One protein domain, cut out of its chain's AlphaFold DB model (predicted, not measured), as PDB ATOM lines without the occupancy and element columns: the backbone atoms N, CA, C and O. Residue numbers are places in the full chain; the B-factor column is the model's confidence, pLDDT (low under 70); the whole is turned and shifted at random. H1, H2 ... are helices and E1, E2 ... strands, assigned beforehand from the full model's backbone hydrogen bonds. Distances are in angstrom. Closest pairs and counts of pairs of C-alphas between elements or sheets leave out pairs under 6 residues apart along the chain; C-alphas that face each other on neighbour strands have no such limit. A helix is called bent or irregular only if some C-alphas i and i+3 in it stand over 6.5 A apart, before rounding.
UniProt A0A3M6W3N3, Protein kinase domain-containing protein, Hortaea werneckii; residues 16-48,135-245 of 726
ATOM      1  N   PRO A  16       3.320  -9.898 106.515       80.38
ATOM      2  CA  PRO A  16       3.585  -9.455 105.153       80.38
ATOM      3  C   PRO A  16       2.564 -10.048 104.175       80.38
ATOM      4  O   PRO A  16       2.326 -11.256 104.132       80.38
ATOM      5  N   SER A  17       1.954  -9.200 103.346       81.81
ATOM      6  CA  SER A  17       1.072  -9.661 102.273       81.81
ATOM      7  C   SER A  17       1.872 -10.068 101.039       81.81
ATOM      8  O   SER A  17       2.779  -9.338 100.642       81.81
ATOM      9  N   LEU A  18       1.447 -11.131 100.345       77.25
ATOM     10  CA  LEU A  18       1.944 -11.456  98.999       77.25
ATOM     11  C   LEU A  18       1.948 -10.211  98.081       77.25
ATOM     12  O   LEU A  18       0.965  -9.458  98.132       77.25
ATOM     13  N   PRO A  19       2.972 -10.020  97.225       75.88
ATOM     14  CA  PRO A  19       3.081  -8.857  96.346       75.88
ATOM     15  C   PRO A  19       1.841  -8.636  95.472       75.88
ATOM     16  O   PRO A  19       1.302  -9.571  94.872       75.88
ATOM     17  N   ARG A  20       1.370  -7.386  95.393       77.50
ATOM     18  CA  ARG A  20       0.181  -7.002  94.608       77.50
ATOM     19  C   ARG A  20       0.412  -5.704  93.831       77.50
ATOM     20  O   ARG A  20       1.063  -4.798  94.348       77.50
ATOM     21  N   PRO A  21      -0.197  -5.541  92.641       69.38
ATOM     22  CA  PRO A  21      -0.142  -4.276  91.919       69.38
ATOM     23  C   PRO A  21      -0.735  -3.116  92.741       69.38
ATOM     24  O   PRO A  21      -1.678  -3.271  93.532       69.38
ATOM     25  N   GLN A  22      -0.179  -1.923  92.553       73.44
ATOM     26  CA  GLN A  22      -0.714  -0.676  93.098       73.44
ATOM     27  C   GLN A  22      -2.036  -0.337  92.383       73.44
ATOM     28  O   GLN A  22      -2.187  -0.559  91.183       73.44
ATOM     29  N   THR A  23      -3.036   0.164  93.112       78.88
ATOM     30  CA  THR A  23      -4.309   0.589  92.505       78.88
ATOM     31  C   THR A  23      -4.154   1.965  91.861       78.88
ATOM     32  O   THR A  23      -3.454   2.816  92.403       78.88
ATOM     33  N   PHE A  24      -4.842   2.225  90.744       74.19
ATOM     34  CA  PHE A  24      -4.726   3.497  90.010       74.19
ATOM     35  C   PHE A  24      -4.987   4.736  90.892       74.19
ATOM     36  O   PHE A  24      -4.239   5.707  90.850       74.19
ATOM     37  N   THR A  25      -5.992   4.678  91.773       75.25
ATOM     38  CA  THR A  25      -6.290   5.743  92.750       75.25
ATOM     39  C   THR A  25      -5.121   6.021  93.704       75.25
ATOM     40  O   THR A  25      -4.915   7.165  94.103       75.25
ATOM     41  N   ARG A  26      -4.349   4.982  94.057       70.69
ATOM     42  CA  ARG A  26      -3.173   5.070  94.931       70.69
ATOM     43  C   ARG A  26      -1.928   5.526  94.160       70.69
ATOM     44  O   ARG A  26      -1.200   6.374  94.657       70.69
ATOM     45  N   GLN A  27      -1.740   5.062  92.921       73.75
ATOM     46  CA  GLN A  27      -0.732   5.606  92.000       73.75
ATOM     47  C   GLN A  27      -0.903   7.117  91.821       73.75
ATOM     48  O   GLN A  27       0.073   7.851  91.894       73.75
ATOM     49  N   GLU A  28      -2.138   7.602  91.658       76.38
ATOM     50  CA  GLU A  28      -2.416   9.039  91.651       76.38
ATOM     51  C   GLU A  28      -2.048   9.709  92.984       76.38
ATOM     52  O   GLU A  28      -1.262  10.659  92.976       76.38
ATOM     53  N   SER A  29      -2.575   9.261  94.131       75.31
ATOM     54  CA  SER A  29      -2.334   9.968  95.402       75.31
ATOM     55  C   SER A  29      -0.866   9.964  95.849       75.31
ATOM     56  O   SER A  29      -0.453  10.894  96.535       75.31
ATOM     57  N   GLU A  30      -0.063   8.986  95.420       79.12
ATOM     58  CA  GLU A  30       1.341   8.799  95.820       79.12
ATOM     59  C   GLU A  30       2.367   9.333  94.809       79.12
ATOM     60  O   GLU A  30       3.542   8.965  94.870       79.12
ATOM     61  N   LYS A  31       1.951  10.198  93.871       78.12
ATOM     62  CA  LYS A  31       2.874  10.891  92.954       78.12
ATOM     63  C   LYS A  31       3.787  11.862  93.697       78.12
ATOM     64  O   LYS A  31       3.319  12.660  94.507       78.12
ATOM     65  N   ARG A  32       5.059  11.921  93.292       75.25
ATOM     66  CA  ARG A  32       6.084  12.813  93.866       75.25
ATOM     67  C   ARG A  32       5.732  14.311  93.800       75.25
ATOM     68  O   ARG A  32       6.128  15.070  94.678       75.25
ATOM     69  N   GLU A  33       4.897  14.738  92.844       75.19
ATOM     70  CA  GLU A  33       4.354  16.112  92.773       75.19
ATOM     71  C   GLU A  33       3.417  16.478  93.947       75.19
ATOM     72  O   GLU A  33       3.271  17.656  94.281       75.19
ATOM     73  N   ARG A  34       2.808  15.469  94.590       78.31
ATOM     74  CA  ARG A  34       1.928  15.585  95.765       78.31
ATOM     75  C   ARG A  34       2.679  15.420  97.093       78.31
ATOM     76  O   ARG A  34       2.047  15.491  98.142       78.31
ATOM     77  N   LEU A  35       4.004  15.250  97.063       78.44
ATOM     78  CA  LEU A  35       4.860  15.095  98.245       78.44
ATOM     79  C   LEU A  35       5.709  16.349  98.506       78.44
ATOM     80  O   LEU A  35       6.096  17.064  97.576       78.44
ATOM     81  N   GLU A  36       6.028  16.635  99.763       76.56
ATOM     82  CA  GLU A  36       7.026  17.639 100.166       76.56
ATOM     83  C   GLU A  36       7.976  17.094 101.241       76.56
ATOM     84  O   GLU A  36       7.656  16.114 101.904       76.56
ATOM     85  N   LEU A  37       9.174  17.671 101.365       71.75
ATOM     86  CA  LEU A  37      10.163  17.225 102.355       71.75
ATOM     87  C   LEU A  37       9.699  17.534 103.783       71.75
ATOM     88  O   LEU A  37       9.006  18.523 104.020       71.75
ATOM     89  N   THR A  38      10.146  16.724 104.740       61.72
ATOM     90  CA  THR A  38      10.102  17.076 106.166       61.72
ATOM     91  C   THR A  38      11.027  18.270 106.446       61.72
ATOM     92  O   THR A  38      11.996  18.501 105.721       61.72
ATOM     93  N   LEU A  39      10.749  19.054 107.496       61.66
ATOM     94  CA  LEU A  39      11.563  20.235 107.837       61.66
ATOM     95  C   LEU A  39      12.995  19.869 108.274       61.66
ATOM     96  O   LEU A  39      13.907  20.684 108.150       61.66
ATOM     97  N   GLU A  40      13.192  18.649 108.767       60.12
ATOM     98  CA  GLU A  40      14.502  18.102 109.132       60.12
ATOM     99  C   GLU A  40      15.299  17.762 107.876       60.12
ATOM    100  O   GLU A  40      16.367  18.335 107.657       60.12
ATOM    101  N   GLN A  41      14.710  16.973 106.970       64.62
ATOM    102  CA  GLN A  41      15.327  16.639 105.689       64.62
ATOM    103  C   GLN A  41      15.591  17.875 104.827       64.62
ATOM    104  O   GLN A  41      16.552  17.905 104.065       64.62
ATOM    105  N   TYR A  42      14.755  18.910 104.952       56.56
ATOM    106  CA  TYR A  42      14.977  20.198 104.303       56.56
ATOM    107  C   TYR A  42      16.304  20.833 104.744       56.56
ATOM    108  O   TYR A  42      16.995  21.391 103.903       56.56
ATOM    109  N   LYS A  43      16.680  20.723 106.027       53.69
ATOM    110  CA  LYS A  43      17.945  21.247 106.579       53.69
ATOM    111  C   LYS A  43      19.137  20.332 106.288       53.69
ATOM    112  O   LYS A  43      20.209  20.824 105.978       53.69
ATOM    113  N   GLU A  44      18.949  19.014 106.355       53.84
ATOM    114  CA  GLU A  44      19.986  18.010 106.037       53.84
ATOM    115  C   GLU A  44      20.364  17.980 104.546       53.84
ATOM    116  O   GLU A  44      21.449  17.533 104.184       53.84
ATOM    117  N   LEU A  45      19.475  18.483 103.685       52.34
ATOM    118  CA  LEU A  45      19.732  18.797 102.279       52.34
ATOM    119  C   LEU A  45      19.975  20.310 102.093       52.34
ATOM    120  O   LEU A  45      19.376  20.931 101.216       52.34
ATOM    121  N   GLY A  46      20.769  20.916 102.985       46.53
ATOM    122  CA  GLY A  46      21.297  22.288 102.896       46.53
ATOM    123  C   GLY A  46      20.295  23.449 103.004       46.53
ATOM    124  O   GLY A  46      20.697  24.604 102.949       46.53
ATOM    125  N   GLY A  47      18.989  23.190 103.122       41.66
ATOM    126  CA  GLY A  47      17.935  24.203 102.962       41.66
ATOM    127  C   GLY A  47      17.344  24.296 101.543       41.66
ATOM    128  O   GLY A  47      16.676  25.280 101.212       41.66
ATOM    129  N   GLU A  48      17.568  23.297 100.683       47.66
ATOM    130  CA  GLU A  48      17.604  23.492  99.224       47.66
ATOM    131  C   GLU A  48      16.507  22.719  98.451       47.66
ATOM    132  O   GLU A  48      16.806  21.900  97.579       47.66
ATOM    133  N   MET A 135      22.013  -1.870 121.910       88.12
ATOM    134  CA  MET A 135      23.186  -1.450 121.132       88.12
ATOM    135  C   MET A 135      23.380  -2.333 119.891       88.12
ATOM    136  O   MET A 135      23.649  -1.818 118.807       88.12
ATOM    137  N   ALA A 136      23.164  -3.647 120.013       90.81
ATOM    138  CA  ALA A 136      23.213  -4.575 118.884       90.81
ATOM    139  C   ALA A 136      22.123  -4.285 117.832       90.81
ATOM    140  O   ALA A 136      22.395  -4.328 116.630       90.81
ATOM    141  N   LEU A 137      20.902  -3.949 118.265       91.25
ATOM    142  CA  LEU A 137      19.808  -3.554 117.374       91.25
ATOM    143  C   LEU A 137      20.081  -2.222 116.652       91.25
ATOM    144  O   LEU A 137      19.778  -2.110 115.464       91.25
ATOM    145  N   GLU A 138      20.643  -1.221 117.337       90.94
ATOM    146  CA  GLU A 138      20.982   0.067 116.716       90.94
ATOM    147  C   GLU A 138      22.154  -0.067 115.729       90.94
ATOM    148  O   GLU A 138      22.077   0.456 114.616       90.94
ATOM    149  N   ALA A 139      23.166  -0.879 116.050       89.81
ATOM    150  CA  ALA A 139      24.233  -1.222 115.111       89.81
ATOM    151  C   ALA A 139      23.717  -1.984 113.869       89.81
ATOM    152  O   ALA A 139      24.178  -1.724 112.756       89.81
ATOM    153  N   GLU A 140      22.742  -2.894 114.017       92.06
ATOM    154  CA  GLU A 140      22.110  -3.544 112.857       92.06
ATOM    155  C   GLU A 140      21.289  -2.543 112.027       92.06
ATOM    156  O   GLU A 140      21.360  -2.568 110.797       92.06
ATOM    157  N   TYR A 141      20.552  -1.635 112.677       92.31
ATOM    158  CA  TYR A 141      19.789  -0.577 112.013       92.31
ATOM    159  C   TYR A 141      20.684   0.310 111.138       92.31
ATOM    160  O   TYR A 141      20.398   0.461 109.950       92.31
ATOM    161  N   GLU A 142      21.790   0.839 111.671       88.81
ATOM    162  CA  GLU A 142      22.684   1.728 110.909       88.81
ATOM    163  C   GLU A 142      23.374   1.029 109.727       88.81
ATOM    164  O   GLU A 142      23.670   1.669 108.716       88.81
ATOM    165  N   GLN A 143      23.595  -0.287 109.818       87.81
ATOM    166  CA  GLN A 143      24.200  -1.080 108.742       87.81
ATOM    167  C   GLN A 143      23.190  -1.573 107.698       87.81
ATOM    168  O   GLN A 143      23.556  -1.749 106.535       87.81
ATOM    169  N   ARG A 144      21.936  -1.840 108.092       92.12
ATOM    170  CA  ARG A 144      20.938  -2.487 107.221       92.12
ATOM    171  C   ARG A 144      19.800  -1.596 106.766       92.12
ATOM    172  O   ARG A 144      19.244  -1.886 105.712       92.12
ATOM    173  N   TRP A 145      19.413  -0.566 107.508       95.69
ATOM    174  CA  TRP A 145      18.200   0.213 107.251       95.69
ATOM    175  C   TRP A 145      18.518   1.706 107.129       95.69
ATOM    176  O   TRP A 145      18.379   2.498 108.059       95.69
ATOM    177  N   ILE A 146      18.960   2.099 105.937       94.56
ATOM    178  CA  ILE A 146      19.465   3.447 105.679       94.56
ATOM    179  C   ILE A 146      18.309   4.354 105.249       94.56
ATOM    180  O   ILE A 146      17.741   4.177 104.166       94.56
ATOM    181  N   LEU A 147      17.960   5.342 106.079       94.62
ATOM    182  CA  LEU A 147      16.988   6.381 105.733       94.62
ATOM    183  C   LEU A 147      17.619   7.398 104.769       94.62
ATOM    184  O   LEU A 147      18.434   8.220 105.173       94.62
ATOM    185  N   ASN A 148      17.199   7.383 103.502       92.81
ATOM    186  CA  ASN A 148      17.703   8.317 102.489       92.81
ATOM    187  C   ASN A 148      16.850   9.588 102.357       92.81
ATOM    188  O   ASN A 148      17.337  10.622 101.905       92.81
ATOM    189  N   LEU A 149      15.542   9.491 102.617       91.06
ATOM    190  CA  LEU A 149      14.620  10.620 102.485       91.06
ATOM    191  C   LEU A 149      13.335  10.403 103.290       91.06
ATOM    192  O   LEU A 149      12.763   9.314 103.265       91.06
ATOM    193  N   SER A 150      12.813  11.465 103.894       91.06
ATOM    194  CA  SER A 150      11.469  11.513 104.480       91.06
ATOM    195  C   SER A 150      10.607  12.605 103.824       91.06
ATOM    196  O   SER A 150      11.070  13.719 103.555       91.06
ATOM    197  N   MET A 151       9.342  12.286 103.519       88.25
ATOM    198  CA  MET A 151       8.401  13.193 102.847       88.25
ATOM    199  C   MET A 151       6.986  13.127 103.436       88.25
ATOM    200  O   MET A 151       6.476  12.045 103.705       88.25
ATOM    201  N   HIS A 152       6.316  14.274 103.537       86.56
ATOM    202  CA  HIS A 152       4.885  14.392 103.839       86.56
ATOM    203  C   HIS A 152       4.039  14.483 102.561       86.56
ATOM    204  O   HIS A 152       4.523  14.900 101.504       86.56
ATOM    205  N   PHE A 153       2.747  14.163 102.661       83.81
ATOM    206  CA  PHE A 153       1.766  14.417 101.599       83.81
ATOM    207  C   PHE A 153       1.150  15.826 101.722       83.81
ATOM    208  O   PHE A 153       0.624  16.211 102.766       83.81
ATOM    209  N   ARG A 154       1.165  16.592 100.619       81.50
ATOM    210  CA  ARG A 154       0.715  18.002 100.541       81.50
ATOM    211  C   ARG A 154      -0.798  18.208 100.635       81.50
ATOM    212  O   ARG A 154      -1.269  19.341 100.667       81.50
ATOM    213  N   ASP A 155      -1.578  17.135 100.634       78.56
ATOM    214  CA  ASP A 155      -3.039  17.167 100.765       78.56
ATOM    215  C   ASP A 155      -3.505  17.393 102.223       78.56
ATOM    216  O   ASP A 155      -4.695  17.277 102.511       78.56
ATOM    217  N   LYS A 156      -2.571  17.728 103.132       72.06
ATOM    218  CA  LYS A 156      -2.760  17.859 104.589       72.06
ATOM    219  C   LYS A 156      -3.380  16.600 105.229       72.06
ATOM    220  O   LYS A 156      -3.975  16.680 106.299       72.06
ATOM    221  N   SER A 157      -3.211  15.424 104.616       74.62
ATOM    222  CA  SER A 157      -3.782  14.156 105.099       74.62
ATOM    223  C   SER A 157      -3.037  13.507 106.272       74.62
ATOM    224  O   SER A 157      -3.391  12.398 106.643       74.62
ATOM    225  N   ASN A 158      -2.019  14.149 106.854       83.81
ATOM    226  CA  ASN A 158      -1.129  13.559 107.864       83.81
ATOM    227  C   ASN A 158      -0.654  12.138 107.486       83.81
ATOM    228  O   ASN A 158      -0.908  11.146 108.173       83.81
ATOM    229  N   ARG A 159       0.000  12.059 106.325       90.31
ATOM    230  CA  ARG A 159       0.629  10.857 105.769       90.31
ATOM    231  C   ARG A 159       2.107  11.135 105.541       90.31
ATOM    232  O   ARG A 159       2.463  12.239 105.115       90.31
ATOM    233  N   GLU A 160       2.939  10.120 105.740       91.88
ATOM    234  CA  GLU A 160       4.383  10.165 105.480       91.88
ATOM    235  C   GLU A 160       4.804   9.054 104.501       91.88
ATOM    236  O   GLU A 160       4.206   7.973 104.438       91.88
ATOM    237  N   LYS A 161       5.842   9.344 103.710       94.31
ATOM    238  CA  LYS A 161       6.534   8.418 102.812       94.31
ATOM    239  C   LYS A 161       8.037   8.487 103.090       94.31
ATOM    240  O   LYS A 161       8.675   9.506 102.823       94.31
ATOM    241  N   PHE A 162       8.590   7.394 103.598       95.44
ATOM    242  CA  PHE A 162      10.025   7.217 103.824       95.44
ATOM    243  C   PHE A 162      10.645   6.522 102.609       95.44
ATOM    244  O   PHE A 162       9.997   5.689 101.973       95.44
ATOM    245  N   PHE A 163      11.894   6.845 102.291       95.94
ATOM    246  CA  PHE A 163      12.684   6.244 101.220       95.94
ATOM    247  C   PHE A 163      13.920   5.611 101.848       95.94
ATOM    248  O   PHE A 163      14.727   6.310 102.462       95.94
ATOM    249  N   VAL A 164      14.070   4.299 101.691       96.69
ATOM    250  CA  VAL A 164      15.029   3.501 102.461       96.69
ATOM    251  C   VAL A 164      15.866   2.633 101.530       96.69
ATOM    252  O   VAL A 164      15.345   2.052 100.577       96.69
ATOM    253  N   THR A 165      17.160   2.533 101.819       95.25
ATOM    254  CA  THR A 165      18.048   1.523 101.240       95.25
ATOM    255  C   THR A 165      18.198   0.421 102.276       95.25
ATOM    256  O   THR A 165      18.788   0.634 103.333       95.25
ATOM    257  N   TYR A 166      17.614  -0.741 101.990       95.00
ATOM    258  CA  TYR A 166      17.734  -1.924 102.834       95.00
ATOM    259  C   TYR A 166      18.894  -2.788 102.333       95.00
ATOM    260  O   TYR A 166      18.807  -3.365 101.247       95.00
ATOM    261  N   ALA A 167      19.985  -2.867 103.093       91.38
ATOM    262  CA  ALA A 167      21.094  -3.766 102.792       91.38
ATOM    263  C   ALA A 167      20.738  -5.185 103.272       91.38
ATOM    264  O   ALA A 167      20.964  -5.557 104.424       91.38
ATOM    265  N   GLU A 168      20.141  -5.968 102.367       88.25
ATOM    266  CA  GLU A 168      19.785  -7.382 102.570       88.25
ATOM    267  C   GLU A 168      21.052  -8.207 102.878       88.25
ATOM    268  O   GLU A 168      21.062  -9.066 103.759       88.25
ATOM    269  N   THR A 169      22.153  -7.866 102.199       84.31
ATOM    270  CA  THR A 169      23.544  -8.183 102.565       84.31
ATOM    271  C   THR A 169      24.424  -6.949 102.272       84.31
ATOM    272  O   THR A 169      23.960  -6.050 101.563       84.31
ATOM    273  N   PRO A 170      25.692  -6.879 102.738       76.88
ATOM    274  CA  PRO A 170      26.579  -5.735 102.474       76.88
ATOM    275  C   PRO A 170      26.746  -5.369 100.989       76.88
ATOM    276  O   PRO A 170      26.954  -4.200 100.672       76.88
ATOM    277  N   SER A 171      26.589  -6.350 100.094       75.31
ATOM    278  CA  SER A 171      26.694  -6.224  98.635       75.31
ATOM    279  C   SER A 171      25.352  -6.344  97.888       75.31
ATOM    280  O   SER A 171      25.319  -6.267  96.663       75.31
ATOM    281  N   LYS A 172      24.221  -6.523  98.592       85.69
ATOM    282  CA  LYS A 172      22.881  -6.674  97.991       85.69
ATOM    283  C   LYS A 172      21.891  -5.671  98.577       85.69
ATOM    284  O   LYS A 172      21.308  -5.888  99.639       85.69
ATOM    285  N   TRP A 173      21.702  -4.562  97.871       90.50
ATOM    286  CA  TRP A 173      20.919  -3.423  98.350       90.50
ATOM    287  C   TRP A 173      19.520  -3.419  97.711       90.50
ATOM    288  O   TRP A 173      19.360  -3.647  96.510       90.50
ATOM    289  N   ARG A 174      18.480  -3.152  98.504       93.44
ATOM    290  CA  ARG A 174      17.077  -3.080  98.073       93.44
ATOM    291  C   ARG A 174      16.543  -1.664  98.237       93.44
ATOM    292  O   ARG A 174      16.599  -1.094  99.325       93.44
ATOM    293  N   ARG A 175      15.979  -1.106  97.164       95.38
ATOM    294  CA  ARG A 175      15.364   0.227  97.176       95.38
ATOM    295  C   ARG A 175      13.910   0.123  97.629       95.38
ATOM    296  O   ARG A 175      13.075  -0.458  96.932       95.38
ATOM    297  N   LEU A 176      13.611   0.670  98.803       97.06
ATOM    298  CA  LEU A 176      12.300   0.597  99.440       97.06
ATOM    299  C   LEU A 176      11.649   1.978  99.555       97.06
ATOM    300  O   LEU A 176      12.326   3.001  99.696       97.06
ATOM    301  N   THR A 177      10.321   1.994  99.598       96.69
ATOM    302  CA  THR A 177       9.557   3.097 100.187       96.69
ATOM    303  C   THR A 177       8.616   2.562 101.256       96.69
ATOM    304  O   THR A 177       7.988   1.524 101.069       96.69
ATOM    305  N   VAL A 178       8.494   3.261 102.383       96.94
ATOM    306  CA  VAL A 178       7.524   2.929 103.437       96.94
ATOM    307  C   VAL A 178       6.439   3.995 103.444       96.94
ATOM    308  O   VAL A 178       6.744   5.178 103.311       96.94
ATOM    309  N   SER A 179       5.170   3.602 103.538       94.88
ATOM    310  CA  SER A 179       4.029   4.528 103.509       94.88
ATOM    311  C   SER A 179       3.120   4.332 104.714       94.88
ATOM    312  O   SER A 179       2.676   3.213 104.970       94.88
ATOM    313  N   LEU A 180       2.823   5.436 105.399       92.94
ATOM    314  CA  LEU A 180       2.066   5.497 106.651       92.94
ATOM    315  C   LEU A 180       0.920   6.518 106.555       92.94
ATOM    316  O   LEU A 180       0.942   7.420 105.711       92.94
ATOM    317  N   ASP A 181      -0.100   6.346 107.395       91.19
ATOM    318  CA  ASP A 181      -1.328   7.148 107.397       91.19
ATOM    319  C   ASP A 181      -1.867   7.267 108.829       91.19
ATOM    320  O   ASP A 181      -2.300   6.276 109.406       91.19
ATOM    321  N   TYR A 182      -1.800   8.462 109.422       90.06
ATOM    322  CA  TYR A 182      -2.003   8.639 110.867       90.06
ATOM    323  C   TYR A 182      -3.421   9.088 111.259       90.06
ATOM    324  O   TYR A 182      -3.682   9.347 112.430       90.06
ATOM    325  N   ARG A 183      -4.338   9.245 110.295       86.88
ATOM    326  CA  ARG A 183      -5.647   9.898 110.516       86.88
ATOM    327  C   ARG A 183      -6.611   9.111 111.392       86.88
ATOM    328  O   ARG A 183      -7.334   9.711 112.178       86.88
ATOM    329  N   ASP A 184      -6.610   7.795 111.225       83.94
ATOM    330  CA  ASP A 184      -7.539   6.856 111.861       83.94
ATOM    331  C   ASP A 184      -6.756   5.754 112.616       83.94
ATOM    332  O   ASP A 184      -7.204   4.613 112.726       83.94
ATOM    333  N   ALA A 185      -5.546   6.087 113.086       86.00
ATOM    334  CA  ALA A 185      -4.630   5.168 113.761       86.00
ATOM    335  C   ALA A 185      -5.214   4.661 115.100       86.00
ATOM    336  O   ALA A 185      -5.618   5.485 115.926       86.00
ATOM    337  N   PRO A 186      -5.249   3.337 115.361       89.62
ATOM    338  CA  PRO A 186      -5.718   2.811 116.641       89.62
ATOM    339  C   PRO A 186      -4.846   3.252 117.824       89.62
ATOM    340  O   PRO A 186      -3.622   3.320 117.714       89.62
ATOM    341  N   GLU A 187      -5.456   3.465 118.988       81.12
ATOM    342  CA  GLU A 187      -4.721   3.504 120.260       81.12
ATOM    343  C   GLU A 187      -3.998   2.148 120.460       81.12
ATOM    344  O   GLU A 187      -4.538   1.102 120.094       81.12
ATOM    345  N   ASP A 188      -2.763   2.163 120.978       86.31
ATOM    346  CA  ASP A 188      -1.804   1.033 120.995       86.31
ATOM    347  C   ASP A 188      -1.302   0.541 119.593       86.31
ATOM    348  O   ASP A 188      -0.785  -0.575 119.484       86.31
ATOM    349  N   SER A 189      -1.401   1.336 118.507       92.75
ATOM    350  CA  SER A 189      -0.812   1.009 117.178       92.75
ATOM    351  C   SER A 189       0.583   1.603 116.919       92.75
ATOM    352  O   SER A 189       0.965   2.615 117.507       92.75
ATOM    353  N   LEU A 190       1.320   1.027 115.954       92.38
ATOM    354  CA  LEU A 190       2.587   1.595 115.466       92.38
ATOM    355  C   LEU A 190       2.381   3.007 114.891       92.38
ATOM    356  O   LEU A 190       3.203   3.892 115.097       92.38
ATOM    357  N   GLU A 191       1.288   3.232 114.169       94.19
ATOM    358  CA  GLU A 191       0.960   4.533 113.593       94.19
ATOM    359  C   GLU A 191       0.678   5.588 114.672       94.19
ATOM    360  O   GLU A 191       1.093   6.737 114.518       94.19
ATOM    361  N   ALA A 192       0.048   5.202 115.787       91.31
ATOM    362  CA  ALA A 192      -0.122   6.081 116.940       91.31
ATOM    363  C   ALA A 192       1.229   6.412 117.600       91.31
ATOM    364  O   ALA A 192       1.520   7.598 117.771       91.31
ATOM    365  N   ASP A 193       2.084   5.417 117.873       91.75
ATOM    366  CA  ASP A 193       3.455   5.628 118.377       91.75
ATOM    367  C   ASP A 193       4.221   6.637 117.500       91.75
ATOM    368  O   ASP A 193       4.690   7.675 117.976       91.75
ATOM    369  N   LEU A 194       4.301   6.360 116.191       93.00
ATOM    370  CA  LEU A 194       5.026   7.169 115.206       93.00
ATOM    371  C   LEU A 194       4.482   8.599 115.079       93.00
ATOM    372  O   LEU A 194       5.247   9.505 114.750       93.00
ATOM    373  N   SER A 195       3.194   8.821 115.358       90.25
ATOM    374  CA  SER A 195       2.588  10.160 115.344       90.25
ATOM    375  C   SER A 195       3.077  11.064 116.486       90.25
ATOM    376  O   SER A 195       3.025  12.287 116.360       90.25
ATOM    377  N   THR A 196       3.584  10.479 117.579       90.75
ATOM    378  CA  THR A 196       4.141  11.230 118.720       90.75
ATOM    379  C   THR A 196       5.605  11.624 118.512       90.75
ATOM    380  O   THR A 196       6.052  12.656 119.022       90.75
ATOM    381  N   LEU A 197       6.356  10.829 117.741       90.38
ATOM    382  CA  LEU A 197       7.775  11.053 117.476       90.38
ATOM    383  C   LEU A 197       7.980  12.267 116.566       90.38
ATOM    384  O   LEU A 197       7.314  12.419 115.542       90.38
ATOM    385  N   GLN A 198       8.930  13.125 116.932       86.69
ATOM    386  CA  GLN A 198       9.246  14.333 116.167       86.69
ATOM    387  C   GLN A 198      10.298  14.045 115.087       86.69
ATOM    388  O   GLN A 198      10.073  14.345 113.913       86.69
ATOM    389  N   TYR A 199      11.404  13.404 115.482       86.19
ATOM    390  CA  TYR A 199      12.553  13.162 114.616       86.19
ATOM    391  C   TYR A 199      12.314  12.015 113.629       86.19
ATOM    392  O   TYR A 199      11.827  10.936 113.977       86.19
ATOM    393  N   GLN A 200      12.711  12.224 112.376       89.94
ATOM    394  CA  GLN A 200      12.513  11.255 111.294       89.94
ATOM    395  C   GLN A 200      13.416  10.018 111.425       89.94
ATOM    396  O   GLN A 200      13.015   8.926 111.007       89.94
ATOM    397  N   ARG A 201      14.594  10.154 112.060       90.06
ATOM    398  CA  ARG A 201      15.456   9.015 112.434       90.06
ATOM    399  C   ARG A 201      14.741   8.101 113.431       90.06
ATOM    400  O   ARG A 201      14.665   6.904 113.174       90.06
ATOM    401  N   ASP A 202      14.145   8.653 114.486       92.38
ATOM    402  CA  ASP A 202      13.420   7.892 115.514       92.38
ATOM    403  C   ASP A 202      12.227   7.141 114.908       92.38
ATOM    404  O   ASP A 202      12.033   5.952 115.173       92.38
ATOM    405  N   LYS A 203      11.462   7.805 114.026       94.50
ATOM    406  CA  LYS A 203      10.381   7.163 113.259       94.50
ATOM    407  C   LYS A 203      10.900   5.996 112.422       94.50
ATOM    408  O   LYS A 203      10.331   4.909 112.468       94.50
ATOM    409  N   SER A 204      11.990   6.196 111.682       95.38
ATOM    410  CA  SER A 204      12.615   5.154 110.859       95.38
ATOM    411  C   SER A 204      13.142   3.976 111.693       95.38
ATOM    412  O   SER A 204      12.930   2.825 111.313       95.38
ATOM    413  N   PHE A 205      13.745   4.238 112.857       95.19
ATOM    414  CA  PHE A 205      14.179   3.205 113.799       95.19
ATOM    415  C   PHE A 205      12.995   2.398 114.347       95.19
ATOM    416  O   PHE A 205      13.007   1.169 114.293       95.19
ATOM    417  N   ARG A 206      11.926   3.073 114.789       95.00
ATOM    418  CA  ARG A 206      10.702   2.433 115.297       95.00
ATOM    419  C   ARG A 206       9.971   1.622 114.213       95.00
ATOM    420  O   ARG A 206       9.447   0.549 114.515       95.00
ATOM    421  N   ILE A 207       9.980   2.092 112.959       96.19
ATOM    422  CA  ILE A 207       9.514   1.344 111.777       96.19
ATOM    423  C   ILE A 207      10.338   0.065 111.592       96.19
ATOM    424  O   ILE A 207       9.759  -1.014 111.469       96.19
ATOM    425  N   TYR A 208      11.670   0.178 111.582       96.62
ATOM    426  CA  TYR A 208      12.566  -0.962 111.400       96.62
ATOM    427  C   TYR A 208      12.400  -1.997 112.517       96.62
ATOM    428  O   TYR A 208      12.177  -3.165 112.213       96.62
ATOM    429  N   GLU A 209      12.406  -1.577 113.787       95.12
ATOM    430  CA  GLU A 209      12.174  -2.456 114.941       95.12
ATOM    431  C   GLU A 209      10.871  -3.257 114.788       95.12
ATOM    432  O   GLU A 209      10.852  -4.466 115.021       95.12
ATOM    433  N   ALA A 210       9.789  -2.597 114.359       94.94
ATOM    434  CA  ALA A 210       8.486  -3.233 114.211       94.94
ATOM    435  C   ALA A 210       8.457  -4.306 113.110       94.94
ATOM    436  O   ALA A 210       7.755  -5.302 113.270       94.94
ATOM    437  N   ILE A 211       9.199  -4.136 112.005       95.44
ATOM    438  CA  ILE A 211       9.139  -5.051 110.847       95.44
ATOM    439  C   ILE A 211      10.359  -5.971 110.680       95.44
ATOM    440  O   ILE A 211      10.293  -6.884 109.856       95.44
ATOM    441  N   ARG A 212      11.444  -5.774 111.448       94.62
ATOM    442  CA  ARG A 212      12.744  -6.479 111.347       94.62
ATOM    443  C   ARG A 212      12.609  -7.991 111.163       94.62
ATOM    444  O   ARG A 212      13.156  -8.539 110.210       94.62
ATOM    445  N   GLU A 213      11.831  -8.652 112.020       92.88
ATOM    446  CA  GLU A 213      11.616 -10.110 111.982       92.88
ATOM    447  C   GLU A 213      10.904 -10.602 110.709       92.88
ATOM    448  O   GLU A 213      11.028 -11.768 110.348       92.88
ATOM    449  N   SER A 214      10.152  -9.731 110.030       94.00
ATOM    450  CA  SER A 214       9.381 -10.056 108.821       94.00
ATOM    451  C   SER A 214      10.067  -9.630 107.522       94.00
ATOM    452  O   SER A 214       9.586  -9.990 106.449       94.00
ATOM    453  N   LEU A 215      11.195  -8.907 107.574       93.94
ATOM    454  CA  LEU A 215      11.973  -8.556 106.377       93.94
ATOM    455  C   LEU A 215      12.404  -9.790 105.548       93.94
ATOM    456  O   LEU A 215      12.284  -9.715 104.326       93.94
ATOM    457  N   PRO A 216      12.811 -10.937 106.139       92.75
ATOM    458  CA  PRO A 216      13.144 -12.144 105.370       92.75
ATOM    459  C   PRO A 216      11.941 -12.830 104.700       92.75
ATOM    460  O   PRO A 216      12.120 -13.552 103.722       92.75
ATOM    461  N   ASP A 217      10.720 -12.611 105.205       92.94
ATOM    462  CA  ASP A 217       9.479 -13.158 104.634       92.94
ATOM    463  C   ASP A 217       8.939 -12.302 103.461       92.94
ATOM    464  O   ASP A 217       8.010 -12.714 102.757       92.94
ATOM    465  N   ILE A 218       9.486 -11.098 103.238       93.62
ATOM    466  CA  ILE A 218       9.024 -10.159 102.206       93.62
ATOM    467  C   ILE A 218       9.652 -10.476 100.843       93.62
ATOM    468  O   ILE A 218      10.866 -10.515 100.661       93.62
ATOM    469  N   GLN A 219       8.795 -10.620  99.832       92.75
ATOM    470  CA  GLN A 219       9.208 -10.734  98.434       92.75
ATOM    471  C   GLN A 219       9.421  -9.336  97.835       92.75
ATOM    472  O   GLN A 219       8.470  -8.682  97.404       92.75
ATOM    473  N   PHE A 220      10.672  -8.880  97.833       94.38
ATOM    474  CA  PHE A 220      11.078  -7.603  97.240       94.38
ATOM    475  C   PHE A 220      11.085  -7.642  95.704       94.38
ATOM    476  O   PHE A 220      11.483  -8.635  95.096       94.38
ATOM    477  N   TYR A 221      10.703  -6.522  95.092       93.50
ATOM    478  CA  TYR A 221      10.898  -6.234  93.672       93.50
ATOM    479  C   TYR A 221      12.330  -5.741  93.410       93.50
ATOM    480  O   TYR A 221      12.911  -5.036  94.238       93.50
ATOM    481  N   ASP A 222      12.864  -6.028  92.221       89.62
ATOM    482  CA  ASP A 222      14.191  -5.559  91.783       89.62
ATOM    483  C   ASP A 222      14.196  -4.084  91.309       89.62
ATOM    484  O   ASP A 222      15.246  -3.524  90.995       89.62
ATOM    485  N   THR A 223      13.019  -3.449  91.273       93.06
ATOM    486  CA  THR A 223      12.783  -2.038  90.927       93.06
ATOM    487  C   THR A 223      12.741  -1.157  92.188       93.06
ATOM    488  O   THR A 223      13.781  -0.682  92.645       93.06
ATOM    489  N   VAL A 224      11.551  -0.925  92.756       95.19
ATOM    490  CA  VAL A 224      11.324  -0.245  94.041       95.19
ATOM    491  C   VAL A 224      10.144  -0.908  94.746       95.19
ATOM    492  O   VAL A 224       9.047  -0.981  94.192       95.19
ATOM    493  N   THR A 225      10.346  -1.365  95.981       96.50
ATOM    494  CA  THR A 225       9.287  -2.019  96.768       96.50
ATOM    495  C   THR A 225       8.629  -1.029  97.724       96.50
ATOM    496  O   THR A 225       9.283  -0.511  98.626       96.50
ATOM    497  N   ASN A 226       7.325  -0.801  97.571       96.56
ATOM    498  CA  ASN A 226       6.515  -0.102  98.559       96.56
ATOM    499  C   ASN A 226       6.032  -1.060  99.654       96.56
ATOM    500  O   ASN A 226       5.389  -2.073  99.371       96.56
ATOM    501  N   LEU A 227       6.264  -0.676 100.905       96.56
ATOM    502  CA  LEU A 227       5.702  -1.278 102.104       96.56
ATOM    503  C   LEU A 227       4.689  -0.284 102.695       96.56
ATOM    504  O   LEU A 227       5.083   0.674 103.362       96.56
ATOM    505  N   LYS A 228       3.381  -0.463 102.454       94.50
ATOM    506  CA  LYS A 228       2.388   0.259 103.274       94.50
ATOM    507  C   LYS A 228       2.253  -0.473 104.607       94.50
ATOM    508  O   LYS A 228       1.976  -1.671 104.599       94.50
ATOM    509  N   LEU A 229       2.433   0.252 105.703       94.75
ATOM    510  CA  LEU A 229       2.162  -0.227 107.055       94.75
ATOM    511  C   LEU A 229       0.720   0.137 107.429       94.75
ATOM    512  O   LEU A 229       0.255   1.228 107.087       94.75
ATOM    513  N   GLU A 230      -0.001  -0.807 108.032       92.94
ATOM    514  CA  GLU A 230      -1.413  -0.655 108.394       92.94
ATOM    515  C   GLU A 230      -1.772  -1.600 109.555       92.94
ATOM    516  O   GLU A 230      -1.770  -2.822 109.390       92.94
ATOM    517  N   THR A 231      -2.058  -1.049 110.735       92.50
ATOM    518  CA  THR A 231      -2.569  -1.787 111.898       92.50
ATOM    519  C   THR A 231      -4.087  -1.901 111.799       92.50
ATOM    520  O   THR A 231      -4.807  -0.909 111.924       92.50
ATOM    521  N   THR A 232      -4.609  -3.109 111.584       86.69
ATOM    522  CA  THR A 232      -6.054  -3.310 111.408       86.69
ATOM    523  C   THR A 232      -6.810  -3.253 112.745       86.69
ATOM    524  O   THR A 232      -6.472  -3.996 113.667       86.69
ATOM    525  N   PRO A 233      -7.888  -2.447 112.872       81.31
ATOM    526  CA  PRO A 233      -8.668  -2.363 114.116       81.31
ATOM    527  C   PRO A 233      -9.389  -3.662 114.518       81.31
ATOM    528  O   PRO A 233      -9.833  -3.791 115.656       81.31
ATOM    529  N   GLU A 234      -9.555  -4.603 113.583       80.62
ATOM    530  CA  GLU A 234     -10.321  -5.843 113.775       80.62
ATOM    531  C   GLU A 234      -9.534  -6.928 114.530       80.62
ATOM    532  O   GLU A 234     -10.112  -7.671 115.325       80.62
ATOM    533  N   ASP A 235      -8.222  -7.017 114.293       81.94
ATOM    534  CA  ASP A 235      -7.313  -7.984 114.919       81.94
ATOM    535  C   ASP A 235      -6.294  -7.322 115.865       81.94
ATOM    536  O   ASP A 235      -5.768  -7.992 116.757       81.94
ATOM    537  N   GLY A 236      -6.048  -6.011 115.735       82.75
ATOM    538  CA  GLY A 236      -4.998  -5.290 116.454       82.75
ATOM    539  C   GLY A 236      -3.609  -5.811 116.082       82.75
ATOM    540  O   GLY A 236      -2.802  -6.103 116.971       82.75
ATOM    541  N   GLN A 237      -3.374  -6.043 114.790       88.06
ATOM    542  CA  GLN A 237      -2.138  -6.594 114.246       88.06
ATOM    543  C   GLN A 237      -1.620  -5.707 113.108       88.06
ATOM    544  O   GLN A 237      -2.396  -5.158 112.329       88.06
ATOM    545  N   LEU A 238      -0.297  -5.557 113.021       92.81
ATOM    546  CA  LEU A 238       0.351  -4.789 111.962       92.81
ATOM    547  C   LEU A 238       0.484  -5.642 110.691       92.81
ATOM    548  O   LEU A 238       1.095  -6.718 110.711       92.81
ATOM    549  N   HIS A 239      -0.045  -5.134 109.580       91.88
ATOM    550  CA  HIS A 239       0.094  -5.723 108.249       91.88
ATOM    551  C   HIS A 239       1.064  -4.901 107.395       91.88
ATOM    552  O   HIS A 239       1.091  -3.670 107.452       91.88
ATOM    553  N   VAL A 240       1.850  -5.591 106.565       94.62
ATOM    554  CA  VAL A 240       2.782  -4.980 105.605       94.62
ATOM    555  C   VAL A 240       2.294  -5.276 104.193       94.62
ATOM    556  O   VAL A 240       2.438  -6.386 103.675       94.62
ATOM    557  N   HIS A 241       1.700  -4.280 103.543       93.19
ATOM    558  CA  HIS A 241       1.159  -4.417 102.194       93.19
ATOM    559  C   HIS A 241       2.226  -4.147 101.125       93.19
ATOM    560  O   HIS A 241       2.386  -3.014 100.663       93.19
ATOM    561  N   VAL A 242       2.920  -5.217 100.727       94.94
ATOM    562  CA  VAL A 242       4.005  -5.233  99.730       94.94
ATOM    563  C   VAL A 242       3.479  -4.977  98.311       94.94
ATOM    564  O   VAL A 242       2.598  -5.693  97.821       94.94
ATOM    565  N   ARG A 243       4.026  -3.963  97.627       93.69
ATOM    566  CA  ARG A 243       3.714  -3.601  96.228       93.69
ATOM    567  C   ARG A 243       4.943  -3.048  95.504       93.69
ATOM    568  O   ARG A 243       5.924  -2.689  96.141       93.69
ATOM    569  N   GLU A 244       4.859  -2.904  94.189       94.44
ATOM    570  CA  GLU A 244       5.827  -2.132  93.397       94.44
ATOM    571  C   GLU A 244       5.482  -0.630  93.448       94.44
ATOM    572  O   GLU A 244       4.315  -0.264  93.259       94.44
ATOM    573  N   ASP A 245       6.460   0.244  93.713       93.25
ATOM    574  CA  ASP A 245       6.258   1.704  93.743       93.25
ATOM    575  C   ASP A 245       6.440   2.317  92.350       93.25
ATOM    576  O   ASP A 245       7.484   2.882  92.012       93.25
TER     577      ASP A 245
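AT A GLANCE: This is residues 16 to 48 and 135 to 245 of the 726 residues of the protein "Protein kinase domain-containing protein" of Hortaea werneckii (UniProt A0A3M6W3N3). One strongly twisted sheet of six strands makes a wall, with the helical hairpin H4 and H5 packed over one face and no named helix on the opposite face. H2 packs on the H5 side by E2, H3 stands at the sheet's level by E3, and H1 lies off the sheet. The printed part has 144 residues with five named helices and six named strands, in the order H1 E1 H2 H3 E2 E3 E4 H4 H5 E5 E6. The mixed sheet runs E1, E2, E3, E4, E5, E6, with E4 and E5 parallel and the other neighbours antiparallel. The class is mixed, helices and strands; the whole is compact and rounded, with a radius of gyration of the C-alphas of 14.8 A and spans of 42 by 37 by 31 A.

HOW THE PARTS SIT: Begin with E2, residues 145 to 153, E3, residues 159 to 169, and E4, residues 172 to 181: a meander, each strand the antiparallel neighbour of the one before, in two hairpins. Find N 151 and O 161 at 2.9 A, and N 162 and O 178 at 2.9 A. E1, residues 35 to 37, is the edge strand next to E2, with N 36 and O 152 at 2.9 A. E5, residues 225 to 232, is parallel to E4, with N 227 and O 177 at 2.8 A, and forms a hairpin with the edge strand E6, residues 237 to 244, where N 241 and O 228 are 2.8 A apart. H4, residues 190 to 196, and H5, residues 200 to 217, are on the same face, two layers with the sheet; E4, H4, H5 and E5 form a strand-helix-strand unit, parallel neighbour strands with helices between, its crossover left-handed. H4 and H5 touch in a helical hairpin, their closest C-alphas those of Leu 194 and Lys 203, 5.7 A apart, with a shallow tilt of 9 degrees, opposite ways; H5 touches H4 with residues 203 to 210 alone. H5 is over E3 at a height of 5.7 A, slantwise at 50 degrees on the local plane. H3, residues 135 to 144, comes closest to E3 at the C-alphas of Arg 144 and Ala 167, 4.6 A. H2, residues 39 to 44, comes closest to E2 at the C-alphas of Gln 41 and Ser 150, 6.5 A. H1, residues 24 to 29, is not on the sheet. Each O i to N i+4 pair is within hydrogen-bond range in H1, H2 and H3, but 2 of 3 in H4 and 10 of 14 in H5.

IN THESE COORDINATES: Find C-alpha 24, where H1 begins, at (-4.726, 3.497, 90.010). E3 runs 30.0 A, E4 29.4 A, E6 22.8 A, E2 22.4 A, E5 21.2 A and H3 14.1 A; E2 bends by 64 degrees at residue 148. H5 runs 25.5 A from C-alpha 200 at (12.513, 11.255, 111.294), with a kink of 56 degrees near residue 211; it is irregular, C-alphas 210 and 213 being 7.9 A apart. E6 ends at C-alpha 244, (5.827, -2.132, 93.397).

THE WHOLE: The two C-alphas farthest apart, of Gly 46 and Glu 234, are 43.7 A apart. Residues 49 to 134 are not printed, and C-alphas 48 and 135 stand 33.7 A apart across this cut. Of the links that are printed whole, E4 to H4 and H5 to E5 are short, the others tight. The mean pLDDT of the printed part is 85.8; look for values under 70 at residue 21 and residues 38 to 48.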